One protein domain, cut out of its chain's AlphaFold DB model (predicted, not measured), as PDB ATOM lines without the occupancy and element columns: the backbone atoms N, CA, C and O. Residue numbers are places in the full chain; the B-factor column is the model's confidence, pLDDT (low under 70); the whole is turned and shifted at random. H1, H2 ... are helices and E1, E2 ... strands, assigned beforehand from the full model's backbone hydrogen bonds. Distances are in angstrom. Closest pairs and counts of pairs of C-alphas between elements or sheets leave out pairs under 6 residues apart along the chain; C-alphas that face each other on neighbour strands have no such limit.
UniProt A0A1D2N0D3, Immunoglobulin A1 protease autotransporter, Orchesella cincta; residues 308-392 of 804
ATOM      1  N   ASP A 308     363.056 165.178 315.834       96.56
ATOM      2  CA  ASP A 308     363.058 165.819 317.158       96.56
ATOM      3  C   ASP A 308     361.905 166.813 317.324       96.56
ATOM      4  O   ASP A 308     361.276 166.893 318.383       96.56
ATOM      5  N   LYS A 309     361.586 167.571 316.265       96.75
ATOM      6  CA  LYS A 309     360.493 168.540 316.311       96.75
ATOM      7  C   LYS A 309     359.137 167.846 316.282       96.75
ATOM      8  O   LYS A 309     358.248 168.260 317.019       96.75
ATOM      9  N   LEU A 310     358.977 166.758 315.528       96.44
ATOM     10  CA  LEU A 310     357.786 165.906 315.612       96.44
ATOM     11  C   LEU A 310     357.624 165.305 317.016       96.44
ATOM     12  O   LEU A 310     356.511 165.307 317.535       96.44
ATOM     13  N   LYS A 311     358.710 164.876 317.670       96.75
ATOM     14  CA  LYS A 311     358.698 164.387 319.060       96.75
ATOM     15  C   LYS A 311     358.238 165.474 320.045       96.75
ATOM     16  O   LYS A 311     357.311 165.237 320.816       96.75
ATOM     17  N   GLN A 312     358.790 166.690 319.954       97.50
ATOM     18  CA  GLN A 312     358.357 167.851 320.757       97.50
ATOM     19  C   GLN A 312     356.884 168.233 320.546       97.50
ATOM     20  O   GLN A 312     356.228 168.675 321.489       97.50
ATOM     21  N   LEU A 313     356.383 168.102 319.312       97.75
ATOM     22  CA  LEU A 313     355.010 168.445 318.930       97.75
ATOM     23  C   LEU A 313     353.993 167.346 319.293       97.75
ATOM     24  O   LEU A 313     352.815 167.655 319.468       97.75
ATOM     25  N   ARG A 314     354.426 166.081 319.396       97.44
ATOM     26  CA  ARG A 314     353.598 164.950 319.855       97.44
ATOM     27  C   ARG A 314     353.413 164.958 321.368       97.44
ATOM     28  O   ARG A 314     352.274 164.864 321.801       97.44
ATOM     29  N   ALA A 315     354.464 165.246 322.142       97.62
ATOM     30  CA  ALA A 315     354.401 165.289 323.609       97.62
ATOM     31  C   ALA A 315     353.269 166.183 324.174       97.62
ATOM     32  O   ALA A 315     352.654 165.843 325.180       97.62
ATOM     33  N   VAL A 316     352.940 167.291 323.498       98.00
ATOM     34  CA  VAL A 316     351.773 168.140 323.822       98.00
ATOM     35  C   VAL A 316     350.444 167.399 323.635       98.00
ATOM     36  O   VAL A 316     349.557 167.497 324.479       98.00
ATOM     37  N   LEU A 317     350.301 166.656 322.535       97.88
ATOM     38  CA  LEU A 317     349.102 165.873 322.215       97.88
ATOM     39  C   LEU A 317     348.958 164.640 323.114       97.88
ATOM     40  O   LEU A 317     347.844 164.197 323.395       97.88
ATOM     41  N   ASP A 318     350.083 164.079 323.553       97.19
ATOM     42  CA  ASP A 318     350.131 162.961 324.495       97.19
ATOM     43  C   ASP A 318     349.715 163.431 325.903       97.19
ATOM     44  O   ASP A 318     348.952 162.747 326.581       97.19
ATOM     45  N   ALA A 319     350.054 164.670 326.280       97.38
ATOM     46  CA  ALA A 319     349.523 165.373 327.455       97.38
ATOM     47  C   ALA A 319     348.096 165.947 327.263       97.38
ATOM     48  O   ALA A 319     347.747 167.002 327.796       97.38
ATOM     49  N   GLY A 320     347.253 165.266 326.482       97.75
ATOM     50  CA  GLY A 320     345.810 165.521 326.393       97.75
ATOM     51  C   GLY A 320     345.363 166.708 325.528       97.75
ATOM     52  O   GLY A 320     344.156 166.862 325.313       97.75
ATOM     53  N   TRP A 321     346.274 167.525 324.988       98.38
ATOM     54  CA  TRP A 321     345.895 168.582 324.044       98.38
ATOM     55  C   TRP A 321     345.376 167.997 322.731       98.38
ATOM     56  O   TRP A 321     345.896 167.010 322.211       98.38
ATOM     57  N   LYS A 322     344.386 168.658 322.123       98.50
ATOM     58  CA  LYS A 322     343.819 168.226 320.834       98.50
ATOM     59  C   LYS A 322     344.038 169.273 319.757       98.50
ATOM     60  O   LYS A 322     343.855 170.469 319.976       98.50
ATOM     61  N   ARG A 323     344.420 168.826 318.567       98.31
ATOM     62  CA  ARG A 323     344.712 169.654 317.395       98.31
ATOM     63  C   ARG A 323     343.614 169.485 316.355       98.31
ATOM     64  O   ARG A 323     343.125 168.385 316.123       98.31
ATOM     65  N   GLU A 324     343.229 170.569 315.695       98.00
ATOM     66  CA  GLU A 324     342.226 170.537 314.631       98.00
ATOM     67  C   GLU A 324     342.728 171.315 313.412       98.00
ATOM     68  O   GLU A 324     342.887 172.537 313.455       98.00
ATOM     69  N   VAL A 325     342.950 170.606 312.304       97.62
ATOM     70  CA  VAL A 325     343.390 171.194 311.031       97.62
ATOM     71  C   VAL A 325     342.186 171.319 310.105       97.62
ATOM     72  O   VAL A 325     341.616 170.330 309.637       97.62
ATOM     73  N   VAL A 326     341.787 172.557 309.828       97.25
ATOM     74  CA  VAL A 326     340.587 172.895 309.058       97.25
ATOM     75  C   VAL A 326     340.995 173.322 307.654       97.25
ATOM     76  O   VAL A 326     341.217 174.500 307.369       97.25
ATOM     77  N   MET A 327     341.094 172.342 306.762       95.69
ATOM     78  CA  MET A 327     341.518 172.524 305.374       95.69
ATOM     79  C   MET A 327     340.400 173.173 304.557       95.69
ATOM     80  O   MET A 327     339.350 172.570 304.322       95.69
ATOM     81  N   ARG A 328     340.608 174.410 304.109       94.12
ATOM     82  CA  ARG A 328     339.684 175.102 303.205       94.12
ATOM     83  C   ARG A 328     339.901 174.598 301.779       94.12
ATOM     84  O   ARG A 328     341.002 174.195 301.413       94.12
ATOM     85  N   SER A 329     338.849 174.637 300.963       91.38
ATOM     86  CA  SER A 329     338.978 174.410 299.522       91.38
ATOM     87  C   SER A 329     340.040 175.368 298.960       91.38
ATOM     88  O   SER A 329     339.927 176.574 299.214       91.38
ATOM     89  N   PRO A 330     341.065 174.878 298.236       88.56
ATOM     90  CA  PRO A 330     342.108 175.741 297.701       88.56
ATOM     91  C   PRO A 330     341.479 176.784 296.775       88.56
ATOM     92  O   PRO A 330     340.604 176.476 295.964       88.56
ATOM     93  N   GLY A 331     341.902 178.038 296.937       85.06
ATOM     94  CA  GLY A 331     341.459 179.127 296.071       85.06
ATOM     95  C   GLY A 331     342.070 179.023 294.672       85.06
ATOM     96  O   GLY A 331     342.873 178.135 294.385       85.06
ATOM     97  N   SER A 332     341.772 180.002 293.817       83.75
ATOM     98  CA  SER A 332     342.404 180.152 292.494       83.75
ATOM     99  C   SER A 332     343.939 180.225 292.538       83.75
ATOM    100  O   SER A 332     344.590 179.977 291.531       83.75
ATOM    101  N   THR A 333     344.523 180.523 293.700       80.50
ATOM    102  CA  THR A 333     345.969 180.549 293.956       80.50
ATOM    103  C   THR A 333     346.606 179.166 294.156       80.50
ATOM    104  O   THR A 333     347.810 179.093 294.398       80.50
ATOM    105  N   GLY A 334     345.832 178.073 294.121       83.25
ATOM    106  CA  GLY A 334     346.304 176.679 294.203       83.25
ATOM    107  C   GLY A 334     346.842 176.227 295.570       83.25
ATOM    108  O   GLY A 334     346.775 175.044 295.899       83.25
ATOM    109  N   ARG A 335     347.335 177.150 296.404       83.69
ATOM    110  CA  ARG A 335     347.862 176.855 297.745       83.69
ATOM    111  C   ARG A 335     346.755 176.334 298.670       83.69
ATOM    112  O   ARG A 335     345.658 176.894 298.714       83.69
ATOM    113  N   LYS A 336     347.080 175.301 299.456       85.69
ATOM    114  CA  LYS A 336     346.222 174.705 300.495       85.69
ATOM    115  C   LYS A 336     345.904 175.755 301.576       85.69
ATOM    116  O   LYS A 336     346.689 175.986 302.497       85.69
ATOM    117  N   THR A 337     344.772 176.444 301.448       91.06
ATOM    118  CA  THR A 337     344.271 177.354 302.485       91.06
ATOM    119  C   THR A 337     343.637 176.550 303.618       91.06
ATOM    120  O   THR A 337     343.209 175.413 303.449       91.06
ATOM    121  N   GLY A 338     343.591 177.125 304.816       95.06
ATOM    122  CA  GLY A 338     343.126 176.419 306.004       95.06
ATOM    123  C   GLY A 338     343.602 177.080 307.284       95.06
ATOM    124  O   GLY A 338     344.487 177.939 307.239       95.06
ATOM    125  N   ASP A 339     343.010 176.663 308.392       96.81
ATOM    126  CA  ASP A 339     343.252 177.184 309.736       96.81
ATOM    127  C   ASP A 339     343.661 176.023 310.655       96.81
ATOM    128  O   ASP A 339     343.228 174.891 310.435       96.81
ATOM    129  N   VAL A 340     344.479 176.290 311.672       98.12
ATOM    130  CA  VAL A 340     344.852 175.302 312.696       98.12
ATOM    131  C   VAL A 340     344.382 175.814 314.049       98.12
ATOM    132  O   VAL A 340     344.593 176.983 314.378       98.12
ATOM    133  N   TYR A 341     343.748 174.937 314.814       98.50
ATOM    134  CA  TYR A 341     343.302 175.196 316.174       98.50
ATOM    135  C   TYR A 341     343.932 174.192 317.133       98.50
ATOM    136  O   TYR A 341     344.192 173.049 316.758       98.50
ATOM    137  N   TYR A 342     344.117 174.626 318.374       98.56
ATOM    138  CA  TYR A 342     344.430 173.757 319.501       98.56
ATOM    139  C   TYR A 342     343.323 173.866 320.546       98.56
ATOM    140  O   TYR A 342     342.673 174.908 320.666       98.56
ATOM    141  N   TYR A 343     343.128 172.789 321.287       98.50
ATOM    142  CA  TYR A 343     342.261 172.689 322.446       98.50
ATOM    143  C   TYR A 343     343.127 172.256 323.630       98.50
ATOM    144  O   TYR A 343     343.851 171.266 323.493       98.50
ATOM    145  N   SER A 344     343.066 172.982 324.749       98.19
ATOM    146  CA  SER A 344     343.659 172.528 326.016       98.19
ATOM    147  C   SER A 344     342.968 171.245 326.511       98.19
ATOM    148  O   SER A 344     341.894 170.902 325.996       98.19
ATOM    149  N   PRO A 345     343.523 170.543 327.515       97.56
ATOM    150  CA  PRO A 345     342.835 169.439 328.188       97.56
ATOM    151  C   PRO A 345     341.427 169.808 328.701       97.56
ATOM    152  O   PRO A 345     340.507 169.002 328.585       97.56
ATOM    153  N   ASP A 346     341.210 171.054 329.143       97.25
ATOM    154  CA  ASP A 346     339.893 171.602 329.539       97.25
ATOM    155  C   ASP A 346     338.953 171.906 328.351       97.25
ATOM    156  O   ASP A 346     337.817 172.351 328.527       97.25
ATOM    157  N   GLY A 347     339.406 171.689 327.113       97.69
ATOM    158  CA  GLY A 347     338.639 171.922 325.890       97.69
ATOM    159  C   GLY A 347     338.595 173.382 325.422       97.69
ATOM    160  O   GLY A 347     337.855 173.697 324.481       97.69
ATOM    161  N   THR A 348     339.376 174.287 326.019       98.25
ATOM    162  CA  THR A 348     339.407 175.703 325.616       98.25
ATOM    163  C   THR A 348     340.085 175.855 324.257       98.25
ATOM    164  O   THR A 348     341.157 175.310 324.020       98.25
ATOM    165  N   LYS A 349     339.456 176.582 323.319       98.44
ATOM    166  CA  LYS A 349     339.870 176.602 321.905       98.44
ATOM    167  C   LYS A 349     340.716 177.816 321.506       98.44
ATOM    168  O   LYS A 349     340.190 178.913 321.284       98.44
ATOM    169  N   TYR A 350     341.990 177.572 321.226       98.56
ATOM    170  CA  TYR A 350     342.976 178.554 320.772       98.56
ATOM    171  C   TYR A 350     343.081 178.588 319.240       98.56
ATOM    172  O   TYR A 350     343.055 177.555 318.566       98.56
ATOM    173  N   ARG A 351     343.186 179.794 318.663       98.00
ATOM    174  CA  ARG A 351     343.170 180.031 317.201       98.00
ATOM    175  C   ARG A 351     344.481 180.561 316.623       98.00
ATOM    176  O   ARG A 351     344.559 180.809 315.424       98.00
ATOM    177  N   SER A 352     345.479 180.804 317.466       98.00
ATOM    178  CA  SER A 352     346.786 181.334 317.066       98.00
ATOM    179  C   SER A 352     347.821 181.082 318.157       98.00
ATOM    180  O   SER A 352     347.455 180.964 319.328       98.00
ATOM    181  N   SER A 353     349.106 181.076 317.789       97.88
ATOM    182  CA  SER A 353     350.191 180.864 318.755       97.88
ATOM    183  C   SER A 353     350.198 181.925 319.863       97.88
ATOM    184  O   SER A 353     350.442 181.585 321.009       97.88
ATOM    185  N   LYS A 354     349.797 183.178 319.581       98.38
ATOM    186  CA  LYS A 354     349.660 184.225 320.611       98.38
ATOM    187  C   LYS A 354     348.653 183.876 321.710       98.38
ATOM    188  O   LYS A 354     348.899 184.196 322.861       98.38
ATOM    189  N   GLN A 355     347.538 183.228 321.365       98.44
ATOM    190  CA  GLN A 355     346.537 182.829 322.361       98.44
ATOM    191  C   GLN A 355     346.982 181.604 323.164       98.44
ATOM    192  O   GLN A 355     346.656 181.513 324.339       98.44
ATOM    193  N   VAL A 356     347.733 180.686 322.542       98.44
ATOM    194  CA  VAL A 356     348.367 179.575 323.268       98.44
ATOM    195  C   VAL A 356     349.428 180.125 324.223       98.44
ATOM    196  O   VAL A 356     349.351 179.857 325.409       98.44
ATOM    197  N   ALA A 357     350.343 180.975 323.748       98.12
ATOM    198  CA  ALA A 357     351.383 181.596 324.570       98.12
ATOM    199  C   ALA A 357     350.815 182.412 325.744       98.12
ATOM    200  O   ALA A 357     351.372 182.363 326.832       98.12
ATOM    201  N   GLN A 358     349.699 183.124 325.541       98.31
ATOM    202  CA  GLN A 358     348.997 183.800 326.633       98.31
ATOM    203  C   GLN A 358     348.482 182.797 327.675       98.31
ATOM    204  O   GLN A 358     348.738 182.982 328.855       98.31
ATOM    205  N   HIS A 359     347.814 181.720 327.255       97.81
ATOM    206  CA  HIS A 359     347.308 180.711 328.188       97.81
ATOM    207  C   HIS A 359     348.433 179.969 328.929       97.81
ATOM    208  O   HIS A 359     348.324 179.769 330.129       97.81
ATOM    209  N   LEU A 360     349.546 179.651 328.260       97.69
ATOM    210  CA  LEU A 360     350.737 179.075 328.905       97.69
ATOM    211  C   LEU A 360     351.379 180.034 329.930       97.69
ATOM    212  O   LEU A 360     352.028 179.576 330.858       97.69
ATOM    213  N   ALA A 361     351.195 181.351 329.783       97.19
ATOM    214  CA  ALA A 361     351.621 182.352 330.766       97.19
ATOM    215  C   ALA A 361     350.571 182.616 331.870       97.19
ATOM    216  O   ALA A 361     350.901 183.190 332.904       97.19
ATOM    217  N   GLU A 362     349.314 182.218 331.654       97.56
ATOM    218  CA  GLU A 362     348.229 182.243 332.649       97.56
ATOM    219  C   GLU A 362     348.161 180.933 333.465       97.56
ATOM    220  O   GLU A 362     347.606 180.922 334.561       97.56
ATOM    221  N   THR A 363     348.730 179.838 332.949       96.50
ATOM    222  CA  THR A 363     348.784 178.507 333.573       96.50
ATOM    223  C   THR A 363     350.229 178.148 333.923       96.50
ATOM    224  O   THR A 363     350.923 177.486 333.153       96.50
ATOM    225  N   THR A 364     350.661 178.594 335.107       94.06
ATOM    226  CA  THR A 364     352.025 178.461 335.656       94.06
ATOM    227  C   THR A 364     352.598 177.044 335.577       94.06
ATOM    228  O   THR A 364     353.791 176.877 335.345       94.06
ATOM    229  N   ASP A 365     351.750 176.028 335.739       94.25
ATOM    230  CA  ASP A 365     352.161 174.632 335.931       94.25
ATOM    231  C   ASP A 365     352.349 173.855 334.611       94.25
ATOM    232  O   ASP A 365     352.584 172.647 334.614       94.25
ATOM    233  N   SER A 366     352.225 174.521 333.457       95.06
ATOM    234  CA  SER A 366     352.392 173.885 332.146       95.06
ATOM    235  C   SER A 366     353.877 173.682 331.791       95.06
ATOM    236  O   SER A 366     354.571 174.667 331.535       95.06
ATOM    237  N   PRO A 367     354.366 172.437 331.604       96.38
ATOM    238  CA  PRO A 367     355.748 172.176 331.184       96.38
ATOM    239  C   PRO A 367     356.012 172.507 329.700       96.38
ATOM    240  O   PRO A 367     357.125 172.326 329.206       96.38
ATOM    241  N   PHE A 368     354.994 172.950 328.955       98.06
ATOM    242  CA  PHE A 368     355.087 173.207 327.519       98.06
ATOM    243  C   PHE A 368     355.376 174.671 327.199       98.06
ATOM    244  O   PHE A 368     354.657 175.576 327.616       98.06
ATOM    245  N   THR A 369     356.384 174.886 326.358       97.88
ATOM    246  CA  THR A 369     356.686 176.192 325.761       97.88
ATOM    247  C   THR A 369     355.843 176.420 324.505       97.88
ATOM    248  O   THR A 369     355.282 175.482 323.934       97.88
ATOM    249  N   ILE A 370     355.804 177.654 323.993       98.00
ATOM    250  CA  ILE A 370     355.116 177.938 322.723       98.00
ATOM    251  C   ILE A 370     355.713 177.170 321.528       98.00
ATOM    252  O   ILE A 370     354.990 176.855 320.582       98.00
ATOM    253  N   ASP A 371     356.994 176.802 321.584       97.50
ATOM    254  CA  ASP A 371     357.660 176.026 320.535       97.50
ATOM    255  C   ASP A 371     357.192 174.564 320.479       97.50
ATOM    256  O   ASP A 371     357.388 173.895 319.459       97.50
ATOM    257  N   ASN A 372     356.523 174.058 321.518       98.00
ATOM    258  CA  ASN A 372     355.857 172.756 321.490       98.00
ATOM    259  C   ASN A 372     354.532 172.772 320.686       98.00
ATOM    260  O   ASN A 372     353.868 171.744 320.574       98.00
ATOM    261  N   PHE A 373     354.155 173.906 320.078       98.31
ATOM    262  CA  PHE A 373     352.934 174.063 319.282       98.31
ATOM    263  C   PHE A 373     353.245 174.494 317.843       98.31
ATOM    264  O   PHE A 373     354.054 175.384 317.593       98.31
ATOM    265  N   SER A 374     352.546 173.914 316.863       97.75
ATOM    266  CA  SER A 374     352.750 174.214 315.440       97.75
ATOM    267  C   SER A 374     351.439 174.532 314.733       97.75
ATOM    268  O   SER A 374     350.489 173.752 314.759       97.75
ATOM    269  N   PHE A 375     351.402 175.659 314.021       97.38
ATOM    270  CA  PHE A 375     350.246 176.104 313.231       97.38
ATOM    271  C   PHE A 375     350.395 175.799 311.723       97.38
ATOM    272  O   PHE A 375     349.668 176.348 310.890       97.38
ATOM    273  N   ALA A 376     351.324 174.908 311.352       96.12
ATOM    274  CA  ALA A 376     351.478 174.421 309.980       96.12
ATOM    275  C   ALA A 376     350.341 173.469 309.572       96.12
ATOM    276  O   ALA A 376     349.814 172.713 310.384       96.12
ATOM    277  N   LYS A 377     349.978 173.468 308.286       95.62
ATOM    278  CA  LYS A 377     348.770 172.798 307.752       95.62
ATOM    279  C   LYS A 377     349.072 171.366 307.288       95.62
ATOM    280  O   LYS A 377     348.628 170.934 306.229       95.62
ATOM    281  N   VAL A 378     349.871 170.688 308.103       94.19
ATOM    282  CA  VAL A 378     350.451 169.349 307.938       94.19
ATOM    283  C   VAL A 378     350.029 168.532 309.158       94.19
ATOM    284  O   VAL A 378     349.888 169.121 310.233       94.19
ATOM    285  N   ARG A 379     349.825 167.219 309.015       95.00
ATOM    286  CA  ARG A 379     349.621 166.324 310.166       95.00
ATOM    287  C   ARG A 379     350.902 166.171 310.988       95.00
ATOM    288  O   ARG A 379     352.001 166.316 310.461       95.00
ATOM    289  N   ILE A 380     350.738 165.885 312.273       96.94
ATOM    290  CA  ILE A 380     351.799 165.655 313.265       96.94
ATOM    291  C   ILE A 380     351.582 164.293 313.942       96.94
ATOM    292  O   ILE A 380     352.543 163.536 314.133       96.94
ATOM    293  N   SER A 381     350.324 163.975 314.268       95.12
ATOM    294  CA  SER A 381     349.898 162.679 314.799       95.12
ATOM    295  C   SER A 381     349.069 161.902 313.772       95.12
ATOM    296  O   SER A 381     348.346 162.465 312.944       95.12
ATOM    297  N   THR A 382     349.175 160.580 313.841       93.81
ATOM    298  CA  THR A 382     348.303 159.623 313.147       93.81
ATOM    299  C   THR A 382     346.977 159.407 313.877       93.81
ATOM    300  O   THR A 382     346.021 158.933 313.264       93.81
ATOM    301  N   ASN A 383     346.906 159.754 315.165       96.06
ATOM    302  CA  ASN A 383     345.783 159.428 316.040       96.06
ATOM    303  C   ASN A 383     344.630 160.432 315.833       96.06
ATOM    304  O   ASN A 383     344.819 161.628 316.075       96.06
ATOM    305  N   PRO A 384     343.426 159.993 315.413       95.50
ATOM    306  CA  PRO A 384     342.331 160.901 315.059       95.50
ATOM    307  C   PRO A 384     341.765 161.670 316.263       95.50
ATOM    308  O   PRO A 384     341.252 162.775 316.089       95.50
ATOM    309  N   ASP A 385     341.887 161.118 317.472       96.31
ATOM    310  CA  ASP A 385     341.404 161.725 318.720       96.31
ATOM    311  C   ASP A 385     342.332 162.824 319.259       96.31
ATOM    312  O   ASP A 385     341.882 163.716 319.985       96.31
ATOM    313  N   GLN A 386     343.612 162.777 318.871       97.44
ATOM    314  CA  GLN A 386     344.595 163.842 319.081       97.44
ATOM    315  C   GLN A 386     344.560 164.870 317.943       97.44
ATOM    316  O   GLN A 386     344.685 166.066 318.206       97.44
ATOM    317  N   GLU A 387     344.399 164.438 316.684       97.62
ATOM    318  CA  GLU A 387     344.449 165.318 315.513       97.62
ATOM    319  C   GLU A 387     343.258 165.168 314.546       97.62
ATOM    320  O   GLU A 387     343.224 164.349 313.620       97.62
ATOM    321  N   ILE A 388     342.303 166.088 314.690       97.19
ATOM    322  CA  ILE A 388     341.074 166.160 313.901       97.19
ATOM    323  C   ILE A 388     341.324 166.962 312.615       97.19
ATOM    324  O   ILE A 388     341.224 168.192 312.583       97.19
ATOM    325  N   VAL A 389     341.608 166.276 311.507       96.62
ATOM    326  CA  VAL A 389     341.697 166.922 310.183       96.62
ATOM    327  C   VAL A 389     340.334 166.917 309.494       96.62
ATOM    328  O   VAL A 389     339.836 165.863 309.094       96.62
ATOM    329  N   ARG A 390     339.745 168.099 309.280       96.00
ATOM    330  CA  ARG A 390     338.468 168.254 308.562       96.00
ATOM    331  C   ARG A 390     338.549 169.240 307.407       96.00
ATOM    332  O   ARG A 390     339.371 170.153 307.382       96.00
ATOM    333  N   LYS A 391     337.617 169.105 306.464       94.69
ATOM    334  CA  LYS A 391     337.374 170.129 305.443       94.69
ATOM    335  C   LYS A 391     336.569 171.281 306.048       94.69
ATOM    336  O   LYS A 391     335.641 171.062 306.830       94.69
ATOM    337  N   ALA A 392     336.906 172.513 305.685       94.19
ATOM    338  CA  ALA A 392     336.041 173.654 305.935       94.19
ATOM    339  C   ALA A 392     334.775 173.523 305.075       94.19
ATOM    340  O   ALA A 392     334.848 173.138 303.911       94.19
TER     341      ALA A 392
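What this domain is: This is residues 308 to 392 of the 804 residues of the protein "Immunoglobulin A1 protease autotransporter" of Orchesella cincta (UniProt A0A1D2N0D3). A small, slightly uneven wall of three strands has its E1 to E2 hairpin loop, residues 328 to 337, reaching out beyond one end, and two separate helices, H1 and H2, near the other end. The long link from H2 to E3 passes over one face of this sheet before the last strand joins its edge. The printed part has 85 residues, with two named helices and three named strands in the order H1, E1, E2, H2, E3; the sheet runs E2, E1, E3 and is mixed. The class is mixed, helices and strands, with 38 residues, under half of those printed, in named elements. The whole is compact, with a radius of gyration of the C-alphas of 13.2 A, yet elongated, with spans of 44 by 24 by 23 A.

How they stand to each other: H1, residues 308 to 318, is on the sheet but only grazes it, with residues 316 to 317. Its closest C-alphas to E1, residues 322 to 327, are those of Leu 317 and Arg 323, 7.5 A apart. E1 forms a hairpin with E2, residues 338 to 343; the two are antiparallel at 167 degrees, with N 324 and O 341 within hydrogen-bond range at 2.9 A and N 339 and O 326 at 3.0 A. Beyond E2, residues 349 to 350 pair antiparallel with residues 342 to 343 of E2. H2, residues 353 to 362, also only grazes the sheet, with residues 353 to 356; its closest C-alphas to E2 are those of Val 356 and Tyr 342, 8.0 A apart. H1 and H2 are apart. E3, residues 387 to 391, is parallel to E1 at 21 degrees, with N 388 and O 323 at 2.8 A. E2 and E3 are edge strands and E1 is the inner one. In H2 every O i to N i+4 pair is within hydrogen-bond range; in H1, 5 of 7 are.

Where its parts are: H1 begins at C-alpha 308, (363.058, 165.819, 317.158), and is 15.1 A long. E1 measures 16.2 A and E2 16.9 A, the latter ending at C-alpha 343, (342.261, 172.689, 322.446). H2 is 14.1 A long. E3, 13.2 A, ends at C-alpha 391, (337.374, 170.129, 305.443).

The domain as a whole: The two C-alphas farthest apart are those of Ser 332 and Asp 365, 44.9 A. The link from H2 to E3, residues 363 to 386, is long; that from H1 to E1 is tight, and the other two are short. The printed part has no cut. Its mean pLDDT is 95.9, and no printed residue is under 70.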